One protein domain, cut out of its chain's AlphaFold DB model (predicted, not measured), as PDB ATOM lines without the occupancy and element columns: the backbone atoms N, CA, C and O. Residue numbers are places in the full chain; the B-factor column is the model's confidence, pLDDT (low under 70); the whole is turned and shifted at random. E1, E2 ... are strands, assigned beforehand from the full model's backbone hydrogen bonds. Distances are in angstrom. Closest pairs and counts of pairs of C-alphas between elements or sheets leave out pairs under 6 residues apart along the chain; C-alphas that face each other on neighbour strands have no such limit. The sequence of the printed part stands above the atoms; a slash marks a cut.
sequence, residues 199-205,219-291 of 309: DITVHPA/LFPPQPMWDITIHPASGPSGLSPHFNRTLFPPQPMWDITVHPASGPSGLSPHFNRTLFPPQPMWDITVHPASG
ATOM      1  N   ASP A 199      46.853 -17.285 -30.373       86.31
ATOM      2  CA  ASP A 199      47.433 -18.602 -30.261       86.31
ATOM      3  C   ASP A 199      46.452 -19.592 -29.648       86.31
ATOM      4  O   ASP A 199      45.917 -19.373 -28.563       86.31
ATOM      5  N   ILE A 200      46.257 -20.703 -30.349       88.38
ATOM      6  CA  ILE A 200      45.401 -21.798 -29.925       88.38
ATOM      7  C   ILE A 200      46.220 -23.079 -29.948       88.38
ATOM      8  O   ILE A 200      46.681 -23.543 -30.990       88.38
ATOM      9  N   THR A 201      46.373 -23.684 -28.780       88.19
ATOM     10  CA  THR A 201      47.108 -24.930 -28.596       88.19
ATOM     11  C   THR A 201      46.167 -25.993 -28.034       88.19
ATOM     12  O   THR A 201      45.575 -25.801 -26.973       88.19
ATOM     13  N   VAL A 202      46.007 -27.116 -28.742       87.25
ATOM     14  CA  VAL A 202      45.097 -28.206 -28.362       87.25
ATOM     15  C   VAL A 202      45.828 -29.544 -28.384       87.25
ATOM     16  O   VAL A 202      46.306 -29.969 -29.430       87.25
ATOM     17  N   HIS A 203      45.898 -30.256 -27.261       81.31
ATOM     18  CA  HIS A 203      46.503 -31.598 -27.238       81.31
ATOM     19  C   HIS A 203      45.556 -32.606 -26.592       81.31
ATOM     20  O   HIS A 203      45.611 -32.825 -25.380       81.31
ATOM     21  N   PRO A 204      44.655 -33.195 -27.396       80.19
ATOM     22  CA  PRO A 204      43.814 -34.298 -26.963       80.19
ATOM     23  C   PRO A 204      44.669 -35.526 -26.665       80.19
ATOM     24  O   PRO A 204      45.500 -35.916 -27.480       80.19
ATOM     25  N   ALA A 205      44.423 -36.171 -25.536       75.44
ATOM     26  CA  ALA A 205      45.056 -37.425 -25.163       75.44
ATOM     27  C   ALA A 205      43.978 -38.447 -24.787       75.44
ATOM     28  O   ALA A 205      43.169 -38.197 -23.892       75.44
ATOM     29  N   LEU A 219      56.849 -17.501 -23.111       80.31
ATOM     30  CA  LEU A 219      56.287 -16.380 -23.860       80.31
ATOM     31  C   LEU A 219      56.909 -15.060 -23.429       80.31
ATOM     32  O   LEU A 219      56.910 -14.729 -22.242       80.31
ATOM     33  N   PHE A 220      57.312 -14.274 -24.423       81.56
ATOM     34  CA  PHE A 220      57.774 -12.899 -24.272       81.56
ATOM     35  C   PHE A 220      56.927 -11.955 -25.139       81.56
ATOM     36  O   PHE A 220      57.404 -11.529 -26.189       81.56
ATOM     37  N   PRO A 221      55.660 -11.666 -24.782       69.81
ATOM     38  CA  PRO A 221      54.800 -10.811 -25.592       69.81
ATOM     39  C   PRO A 221      54.887  -9.344 -25.140       69.81
ATOM     40  O   PRO A 221      54.221  -8.965 -24.178       69.81
ATOM     41  N   PRO A 222      55.662  -8.476 -25.816       66.25
ATOM     42  CA  PRO A 222      55.663  -7.040 -25.550       66.25
ATOM     43  C   PRO A 222      54.390  -6.304 -26.007       66.25
ATOM     44  O   PRO A 222      54.315  -5.091 -25.844       66.25
ATOM     45  N   GLN A 223      53.414  -7.010 -26.584       74.50
ATOM     46  CA  GLN A 223      52.114  -6.510 -27.040       74.50
ATOM     47  C   GLN A 223      50.987  -7.437 -26.549       74.50
ATOM     48  O   GLN A 223      51.280  -8.550 -26.102       74.50
ATOM     49  N   PRO A 224      49.707  -7.021 -26.632       75.31
ATOM     50  CA  PRO A 224      48.591  -7.852 -26.197       75.31
ATOM     51  C   PRO A 224      48.552  -9.220 -26.877       75.31
ATOM     52  O   PRO A 224      48.709  -9.335 -28.090       75.31
ATOM     53  N   MET A 225      48.297 -10.261 -26.093       79.56
ATOM     54  CA  MET A 225      48.228 -11.644 -26.565       79.56
ATOM     55  C   MET A 225      46.927 -12.293 -26.108       79.56
ATOM     56  O   MET A 225      46.513 -12.105 -24.962       79.56
ATOM     57  N   TRP A 226      46.344 -13.086 -27.008       83.62
ATOM     58  CA  TRP A 226      45.273 -14.030 -26.720       83.62
ATOM     59  C   TRP A 226      45.832 -15.441 -26.828       83.62
ATOM     60  O   TRP A 226      46.209 -15.886 -27.913       83.62
ATOM     61  N   ASP A 227      45.914 -16.117 -25.691       84.12
ATOM     62  CA  ASP A 227      46.427 -17.476 -25.588       84.12
ATOM     63  C   ASP A 227      45.322 -18.398 -25.078       84.12
ATOM     64  O   ASP A 227      44.762 -18.184 -24.001       84.12
ATOM     65  N   ILE A 228      44.999 -19.415 -25.870       86.50
ATOM     66  CA  ILE A 228      44.047 -20.456 -25.516       86.50
ATOM     67  C   ILE A 228      44.770 -21.792 -25.563       86.50
ATOM     68  O   ILE A 228      45.220 -22.256 -26.609       86.50
ATOM     69  N   THR A 229      44.836 -22.448 -24.415       86.00
ATOM     70  CA  THR A 229      45.484 -23.741 -24.256       86.00
ATOM     71  C   THR A 229      44.473 -24.760 -23.739       86.00
ATOM     72  O   THR A 229      43.875 -24.568 -22.682       86.00
ATOM     73  N   ILE A 230      44.268 -25.851 -24.482       84.00
ATOM     74  CA  ILE A 230      43.270 -26.882 -24.176       84.00
ATOM     75  C   ILE A 230      43.920 -28.265 -24.208       84.00
ATOM     76  O   ILE A 230      44.440 -28.706 -25.231       84.00
ATOM     77  N   HIS A 231      43.833 -29.003 -23.108       78.50
ATOM     78  CA  HIS A 231      44.400 -30.351 -23.013       78.50
ATOM     79  C   HIS A 231      43.364 -31.346 -22.494       78.50
ATOM     80  O   HIS A 231      43.353 -31.656 -21.300       78.50
ATOM     81  N   PRO A 232      42.461 -31.818 -23.371       77.94
ATOM     82  CA  PRO A 232      41.521 -32.870 -23.030       77.94
ATOM     83  C   PRO A 232      42.268 -34.180 -22.807       77.94
ATOM     84  O   PRO A 232      43.052 -34.600 -23.653       77.94
ATOM     85  N   ALA A 233      41.979 -34.846 -21.699       73.62
ATOM     86  CA  ALA A 233      42.533 -36.141 -21.358       73.62
ATOM     87  C   ALA A 233      41.393 -37.101 -20.992       73.62
ATOM     88  O   ALA A 233      40.586 -36.803 -20.115       73.62
ATOM     89  N   SER A 234      41.302 -38.251 -21.657       73.69
ATOM     90  CA  SER A 234      40.260 -39.246 -21.368       73.69
ATOM     91  C   SER A 234      40.842 -40.652 -21.312       73.69
ATOM     92  O   SER A 234      41.448 -41.105 -22.285       73.69
ATOM     93  N   GLY A 235      40.636 -41.372 -20.212       68.94
ATOM     94  CA  GLY A 235      41.198 -42.711 -20.062       68.94
ATOM     95  C   GLY A 235      40.871 -43.378 -18.728       68.94
ATOM     96  O   GLY A 235      40.581 -42.686 -17.757       68.94
ATOM     97  N   PRO A 236      40.893 -44.719 -18.644       62.81
ATOM     98  CA  PRO A 236      40.598 -45.430 -17.410       62.81
ATOM     99  C   PRO A 236      41.616 -45.249 -16.276       62.81
ATOM    100  O   PRO A 236      41.220 -45.320 -15.109       62.81
ATOM    101  N   SER A 237      42.895 -45.009 -16.582       66.00
ATOM    102  CA  SER A 237      43.938 -44.802 -15.566       66.00
ATOM    103  C   SER A 237      45.184 -44.085 -16.105       66.00
ATOM    104  O   SER A 237      45.364 -43.976 -17.314       66.00
ATOM    105  N   GLY A 238      46.075 -43.634 -15.214       64.94
ATOM    106  CA  GLY A 238      47.489 -43.377 -15.517       64.94
ATOM    107  C   GLY A 238      47.786 -42.213 -16.467       64.94
ATOM    108  O   GLY A 238      48.643 -42.365 -17.339       64.94
ATOM    109  N   LEU A 239      47.104 -41.073 -16.309       69.81
ATOM    110  CA  LEU A 239      47.435 -39.838 -17.038       69.81
ATOM    111  C   LEU A 239      48.191 -38.881 -16.111       69.81
ATOM    112  O   LEU A 239      47.665 -38.465 -15.078       69.81
ATOM    113  N   SER A 240      49.419 -38.521 -16.479       76.50
ATOM    114  CA  SER A 240      50.277 -37.596 -15.717       76.50
ATOM    115  C   SER A 240      50.886 -36.535 -16.636       76.50
ATOM    116  O   SER A 240      52.086 -36.550 -16.906       76.50
ATOM    117  N   PRO A 241      50.066 -35.634 -17.203       75.75
ATOM    118  CA  PRO A 241      50.581 -34.581 -18.059       75.75
ATOM    119  C   PRO A 241      51.327 -33.523 -17.233       75.75
ATOM    120  O   PRO A 241      50.890 -33.140 -16.145       75.75
ATOM    121  N   HIS A 242      52.435 -33.024 -17.771       81.81
ATOM    122  CA  HIS A 242      53.252 -31.987 -17.147       81.81
ATOM    123  C   HIS A 242      53.231 -30.714 -17.983       81.81
ATOM    124  O   HIS A 242      53.652 -30.717 -19.139       81.81
ATOM    125  N   PHE A 243      52.821 -29.612 -17.370       81.69
ATOM    126  CA  PHE A 243      52.761 -28.299 -17.992       81.69
ATOM    127  C   PHE A 243      53.657 -27.336 -17.229       81.69
ATOM    128  O   PHE A 243      53.376 -27.002 -16.082       81.69
ATOM    129  N   ASN A 244      54.721 -26.871 -17.871       85.19
ATOM    130  CA  ASN A 244      55.564 -25.794 -17.381       85.19
ATOM    131  C   ASN A 244      55.379 -24.579 -18.283       85.19
ATOM    132  O   ASN A 244      55.576 -24.647 -19.500       85.19
ATOM    133  N   ARG A 245      55.019 -23.448 -17.685       82.00
ATOM    134  CA  ARG A 245      54.801 -22.211 -18.425       82.00
ATOM    135  C   ARG A 245      55.476 -21.033 -17.758       82.00
ATOM    136  O   ARG A 245      55.289 -20.788 -16.570       82.00
ATOM    137  N   THR A 246      56.204 -20.264 -18.551       85.19
ATOM    138  CA  THR A 246      56.871 -19.039 -18.115       85.19
ATOM    139  C   THR A 246      56.407 -17.883 -18.987       85.19
ATOM    140  O   THR A 246      56.516 -17.948 -20.213       85.19
ATOM    141  N   LEU A 247      55.877 -16.834 -18.361       79.00
ATOM    142  CA  LEU A 247      55.335 -15.663 -19.051       79.00
ATOM    143  C   LEU A 247      56.043 -14.390 -18.598       79.00
ATOM    144  O   LEU A 247      56.109 -14.109 -17.399       79.00
ATOM    145  N   PHE A 248      56.454 -13.581 -19.574       80.94
ATOM    146  CA  PHE A 248      57.025 -12.247 -19.380       80.94
ATOM    147  C   PHE A 248      56.198 -11.183 -20.124       80.94
ATOM    148  O   PHE A 248      56.654 -10.685 -21.154       80.94
ATOM    149  N   PRO A 249      54.964 -10.861 -19.690       69.50
ATOM    150  CA  PRO A 249      54.108  -9.931 -20.417       69.50
ATOM    151  C   PRO A 249      54.245  -8.507 -19.863       69.50
ATOM    152  O   PRO A 249      53.657  -8.223 -18.824       69.50
ATOM    153  N   PRO A 250      54.961  -7.577 -20.522       65.88
ATOM    154  CA  PRO A 250      54.957  -6.164 -20.142       65.88
ATOM    155  C   PRO A 250      53.659  -5.418 -20.514       65.88
ATOM    156  O   PRO A 250      53.538  -4.239 -20.201       65.88
ATOM    157  N   GLN A 251      52.705  -6.079 -21.179       71.81
ATOM    158  CA  GLN A 251      51.405  -5.550 -21.611       71.81
ATOM    159  C   GLN A 251      50.261  -6.490 -21.177       71.81
ATOM    160  O   GLN A 251      50.535  -7.636 -20.808       71.81
ATOM    161  N   PRO A 252      48.987  -6.050 -21.235       71.00
ATOM    162  CA  PRO A 252      47.845  -6.894 -20.891       71.00
ATOM    163  C   PRO A 252      47.788  -8.186 -21.708       71.00
ATOM    164  O   PRO A 252      47.957  -8.182 -22.925       71.00
ATOM    165  N   MET A 253      47.496  -9.292 -21.031       75.44
ATOM    166  CA  MET A 253      47.374 -10.621 -21.628       75.44
ATOM    167  C   MET A 253      46.022 -11.229 -21.272       75.44
ATOM    168  O   MET A 253      45.582 -11.115 -20.125       75.44
ATOM    169  N   TRP A 254      45.416 -11.893 -22.256       80.81
ATOM    170  CA  TRP A 254      44.263 -12.764 -22.082       80.81
ATOM    171  C   TRP A 254      44.707 -14.200 -22.245       80.81
ATOM    172  O   TRP A 254      45.194 -14.609 -23.299       80.81
ATOM    173  N   ASP A 255      44.544 -14.950 -21.174       81.25
ATOM    174  CA  ASP A 255      45.034 -16.302 -21.082       81.25
ATOM    175  C   ASP A 255      43.935 -17.228 -20.584       81.25
ATOM    176  O   ASP A 255      43.382 -17.033 -19.501       81.25
ATOM    177  N   ILE A 256      43.622 -18.234 -21.392       82.81
ATOM    178  CA  ILE A 256      42.615 -19.240 -21.092       82.81
ATOM    179  C   ILE A 256      43.277 -20.604 -21.160       82.81
ATOM    180  O   ILE A 256      43.747 -21.050 -22.203       82.81
ATOM    181  N   THR A 257      43.274 -21.297 -20.033       83.00
ATOM    182  CA  THR A 257      43.854 -22.623 -19.891       83.00
ATOM    183  C   THR A 257      42.774 -23.595 -19.424       83.00
ATOM    184  O   THR A 257      42.165 -23.401 -18.372       83.00
ATOM    185  N   VAL A 258      42.505 -24.642 -20.209       81.62
ATOM    186  CA  VAL A 258      41.455 -25.631 -19.930       81.62
ATOM    187  C   VAL A 258      42.032 -27.042 -19.992       81.62
ATOM    188  O   VAL A 258      42.571 -27.464 -21.012       81.62
ATOM    189  N   HIS A 259      41.873 -27.813 -18.920       75.38
ATOM    190  CA  HIS A 259      42.332 -29.205 -18.856       75.38
ATOM    191  C   HIS A 259      41.185 -30.130 -18.453       75.38
ATOM    192  O   HIS A 259      41.082 -30.500 -17.280       75.38
ATOM    193  N   PRO A 260      40.292 -30.474 -19.396       75.56
ATOM    194  CA  PRO A 260      39.266 -31.466 -19.146       75.56
ATOM    195  C   PRO A 260      39.910 -32.826 -18.917       75.56
ATOM    196  O   PRO A 260      40.703 -33.272 -19.743       75.56
ATOM    197  N   ALA A 261      39.538 -33.501 -17.836       71.38
ATOM    198  CA  ALA A 261      39.973 -34.860 -17.568       71.38
ATOM    199  C   ALA A 261      38.776 -35.756 -17.228       71.38
ATOM    200  O   ALA A 261      37.971 -35.420 -16.362       71.38
ATOM    201  N   SER A 262      38.644 -36.899 -17.897       72.31
ATOM    202  CA  SER A 262      37.578 -37.863 -17.615       72.31
ATOM    203  C   SER A 262      38.121 -39.286 -17.506       72.31
ATOM    204  O   SER A 262      38.861 -39.757 -18.373       72.31
ATOM    205  N   GLY A 263      37.771 -39.986 -16.425       67.50
ATOM    206  CA  GLY A 263      38.272 -41.339 -16.198       67.50
ATOM    207  C   GLY A 263      37.916 -41.949 -14.838       67.50
ATOM    208  O   GLY A 263      37.728 -41.213 -13.871       67.50
ATOM    209  N   PRO A 264      37.825 -43.288 -14.721       59.53
ATOM    210  CA  PRO A 264      37.585 -43.974 -13.454       59.53
ATOM    211  C   PRO A 264      38.620 -43.713 -12.339       59.53
ATOM    212  O   PRO A 264      38.234 -43.715 -11.169       59.53
ATOM    213  N   SER A 265      39.909 -43.517 -12.666       63.97
ATOM    214  CA  SER A 265      40.989 -43.339 -11.672       63.97
ATOM    215  C   SER A 265      42.289 -42.742 -12.249       63.97
ATOM    216  O   SER A 265      42.450 -42.668 -13.461       63.97
ATOM    217  N   GLY A 266      43.251 -42.366 -11.390       62.34
ATOM    218  CA  GLY A 266      44.677 -42.256 -11.743       62.34
ATOM    219  C   GLY A 266      45.090 -41.041 -12.581       62.34
ATOM    220  O   GLY A 266      45.926 -41.180 -13.475       62.34
ATOM    221  N   LEU A 267      44.514 -39.868 -12.307       68.25
ATOM    222  CA  LEU A 267      44.879 -38.609 -12.960       68.25
ATOM    223  C   LEU A 267      45.745 -37.768 -12.015       68.25
ATOM    224  O   LEU A 267      45.303 -37.386 -10.932       68.25
ATOM    225  N   SER A 268      46.975 -37.460 -12.417       74.88
ATOM    226  CA  SER A 268      47.917 -36.647 -11.628       74.88
ATOM    227  C   SER A 268      48.602 -35.593 -12.500       74.88
ATOM    228  O   SER A 268      49.793 -35.690 -12.789       74.88
ATOM    229  N   PRO A 269      47.849 -34.601 -13.004       74.06
ATOM    230  CA  PRO A 269      48.431 -33.548 -13.815       74.06
ATOM    231  C   PRO A 269      49.265 -32.588 -12.955       74.06
ATOM    232  O   PRO A 269      48.863 -32.208 -11.852       74.06
ATOM    233  N   HIS A 270      50.410 -32.165 -13.482       78.81
ATOM    234  CA  HIS A 270      51.297 -31.197 -12.846       78.81
ATOM    235  C   HIS A 270      51.327 -29.898 -13.642       78.81
ATOM    236  O   HIS A 270      51.644 -29.895 -14.831       78.81
ATOM    237  N   PHE A 271      51.062 -28.790 -12.963       80.31
ATOM    238  CA  PHE A 271      51.048 -27.455 -13.539       80.31
ATOM    239  C   PHE A 271      52.028 -26.574 -12.781       80.31
ATOM    240  O   PHE A 271      51.781 -26.221 -11.630       80.31
ATOM    241  N   ASN A 272      53.123 -26.193 -13.426       83.44
ATOM    242  CA  ASN A 272      54.023 -25.163 -12.937       83.44
ATOM    243  C   ASN A 272      53.886 -23.925 -13.811       83.44
ATOM    244  O   ASN A 272      54.060 -23.972 -15.031       83.44
ATOM    245  N   ARG A 273      53.618 -22.793 -13.174       79.94
ATOM    246  CA  ARG A 273      53.488 -21.515 -13.851       79.94
ATOM    247  C   ARG A 273      54.318 -20.455 -13.160       79.94
ATOM    248  O   ARG A 273      54.193 -20.245 -11.958       79.94
ATOM    249  N   THR A 274      55.104 -19.737 -13.944       83.88
ATOM    250  CA  THR A 274      55.908 -18.608 -13.488       83.88
ATOM    251  C   THR A 274      55.515 -17.362 -14.267       83.88
ATOM    252  O   THR A 274      55.496 -17.369 -15.500       83.88
ATOM    253  N   LEU A 275      55.174 -16.301 -13.545       77.69
ATOM    254  CA  LEU A 275      54.653 -15.056 -14.095       77.69
ATOM    255  C   LEU A 275      55.522 -13.877 -13.660       77.69
ATOM    256  O   LEU A 275      55.754 -13.701 -12.465       77.69
ATOM    257  N   PHE A 276      55.898 -13.032 -14.619       81.44
ATOM    258  CA  PHE A 276      56.603 -11.766 -14.388       81.44
ATOM    259  C   PHE A 276      55.820 -10.563 -14.961       81.44
ATOM    260  O   PHE A 276      56.280  -9.950 -15.926       81.44
ATOM    261  N   PRO A 277      54.609 -10.241 -14.465       67.69
ATOM    262  CA  PRO A 277      53.805  -9.166 -15.034       67.69
ATOM    263  C   PRO A 277      54.077  -7.825 -14.329       67.69
ATOM    264  O   PRO A 277      53.850  -7.731 -13.126       67.69
ATOM    265  N   PRO A 278      54.469  -6.753 -15.041       63.38
ATOM    266  CA  PRO A 278      54.409  -5.385 -14.537       63.38
ATOM    267  C   PRO A 278      53.031  -4.719 -14.764       63.38
ATOM    268  O   PRO A 278      52.852  -3.564 -14.388       63.38
ATOM    269  N   GLN A 279      52.070  -5.409 -15.396       66.94
ATOM    270  CA  GLN A 279      50.742  -4.910 -15.802       66.94
ATOM    271  C   GLN A 279      49.632  -5.952 -15.509       66.94
ATOM    272  O   GLN A 279      49.947  -7.115 -15.248       66.94
ATOM    273  N   PRO A 280      48.333  -5.583 -15.555       65.44
ATOM    274  CA  PRO A 280      47.219  -6.506 -15.313       65.44
ATOM    275  C   PRO A 280      47.155  -7.673 -16.311       65.44
ATOM    276  O   PRO A 280      47.365  -7.498 -17.509       65.44
ATOM    277  N   MET A 281      46.792  -8.858 -15.817       71.62
ATOM    278  CA  MET A 281      46.609 -10.082 -16.602       71.62
ATOM    279  C   MET A 281      45.217 -10.655 -16.348       71.62
ATOM    280  O   MET A 281      44.810 -10.789 -15.193       71.62
ATOM    281  N   TRP A 282      44.522 -11.030 -17.422       74.44
ATOM    282  CA  TRP A 282      43.292 -11.811 -17.361       74.44
ATOM    283  C   TRP A 282      43.641 -13.276 -17.569       74.44
ATOM    284  O   TRP A 282      44.065 -13.682 -18.648       74.44
ATOM    285  N   ASP A 283      43.498 -14.048 -16.501       75.00
ATOM    286  CA  ASP A 283      43.947 -15.431 -16.414       75.00
ATOM    287  C   ASP A 283      42.775 -16.305 -15.968       75.00
ATOM    288  O   ASP A 283      42.320 -16.220 -14.825       75.00
ATOM    289  N   ILE A 284      42.270 -17.115 -16.893       79.31
ATOM    290  CA  ILE A 284      41.197 -18.073 -16.655       79.31
ATOM    291  C   ILE A 284      41.798 -19.463 -16.757       79.31
ATOM    292  O   ILE A 284      42.243 -19.896 -17.816       79.31
ATOM    293  N   THR A 285      41.764 -20.187 -15.650       78.31
ATOM    294  CA  THR A 285      42.269 -21.552 -15.578       78.31
ATOM    295  C   THR A 285      41.150 -22.472 -15.093       78.31
ATOM    296  O   THR A 285      40.574 -22.245 -14.029       78.31
ATOM    297  N   VAL A 286      40.815 -23.495 -15.883       77.75
ATOM    298  CA  VAL A 286      39.709 -24.424 -15.612       77.75
ATOM    299  C   VAL A 286      40.197 -25.867 -15.718       77.75
ATOM    300  O   VAL A 286      40.760 -26.282 -16.731       77.75
ATOM    301  N   HIS A 287      39.919 -26.665 -14.689       72.81
ATOM    302  CA  HIS A 287      40.278 -28.084 -14.626       72.81
ATOM    303  C   HIS A 287      39.033 -28.934 -14.367       72.81
ATOM    304  O   HIS A 287      38.854 -29.435 -13.255       72.81
ATOM    305  N   PRO A 288      38.117 -29.059 -15.345       72.62
ATOM    306  CA  PRO A 288      36.955 -29.905 -15.155       72.62
ATOM    307  C   PRO A 288      37.421 -31.361 -15.119       72.62
ATOM    308  O   PRO A 288      37.982 -31.859 -16.092       72.62
ATOM    309  N   ALA A 289      37.197 -32.033 -13.994       68.19
ATOM    310  CA  ALA A 289      37.544 -33.433 -13.818       68.19
ATOM    311  C   ALA A 289      36.301 -34.238 -13.429       68.19
ATOM    312  O   ALA A 289      35.560 -33.839 -12.531       68.19
ATOM    313  N   SER A 290      36.064 -35.359 -14.106       67.38
ATOM    314  CA  SER A 290      34.941 -36.253 -13.816       67.38
ATOM    315  C   SER A 290      35.405 -37.705 -13.694       67.38
ATOM    316  O   SER A 290      36.026 -38.268 -14.596       67.38
ATOM    317  N   GLY A 291      35.113 -38.311 -12.542       64.62
ATOM    318  CA  GLY A 291      35.527 -39.669 -12.207       64.62
ATOM    319  C   GLY A 291      35.135 -40.064 -10.775       64.62
ATOM    320  O   GLY A 291      34.984 -39.186  -9.927       64.62
TER     321      GLY A 291
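What this domain is: This is residues 199 to 205 and 219 to 291 of the 309 residues of the protein "apidaecins type 73-like" of Cucurbita moschata (UniProt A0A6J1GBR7). The chain winds in flattened, stacked turns, a small solenoid: a wall of four parallel strands, E1, E2, E4, E6 in order, lies across from a parallel pair, E3 and E5. The printed part has 80 residues, all strand by class, 34 in six named strands, E1 to E6 along the chain. It is a rod of 42 by 18 by 16 A, only just loose, close to compact, with radius of gyration of the C-alphas 14.2 A.

Where its parts are: E1 is residues 199 to 202, from C-alpha (47.433, -18.602, -30.261); E2 225 to 230, 16.2 A; E4 253 to 258, 16.2 A; E6 281 to 286, 15.9 A, to (39.709, -24.424, -15.612); E3 242 to 247, 16.6 A; E5 270 to 275, 16.5 A.

How they stand to each other: Across neighbours, N 201 and O 228 of E1 and E2, N 229 and O 256 of E2 and E4, and N 257 and O 284 of E4 and E6 are 2.8 A apart. N 243 and O 270 of E3 and E5 are also 2.8 A apart. E3 and E4 are apart.

The domain as a whole: Residues 206 to 218 are not printed, a C-alpha gap of 23.9 A. Links E2 to E3 and E4 to E5 are long. 21 residues have pLDDT under 70, among them 235 to 239.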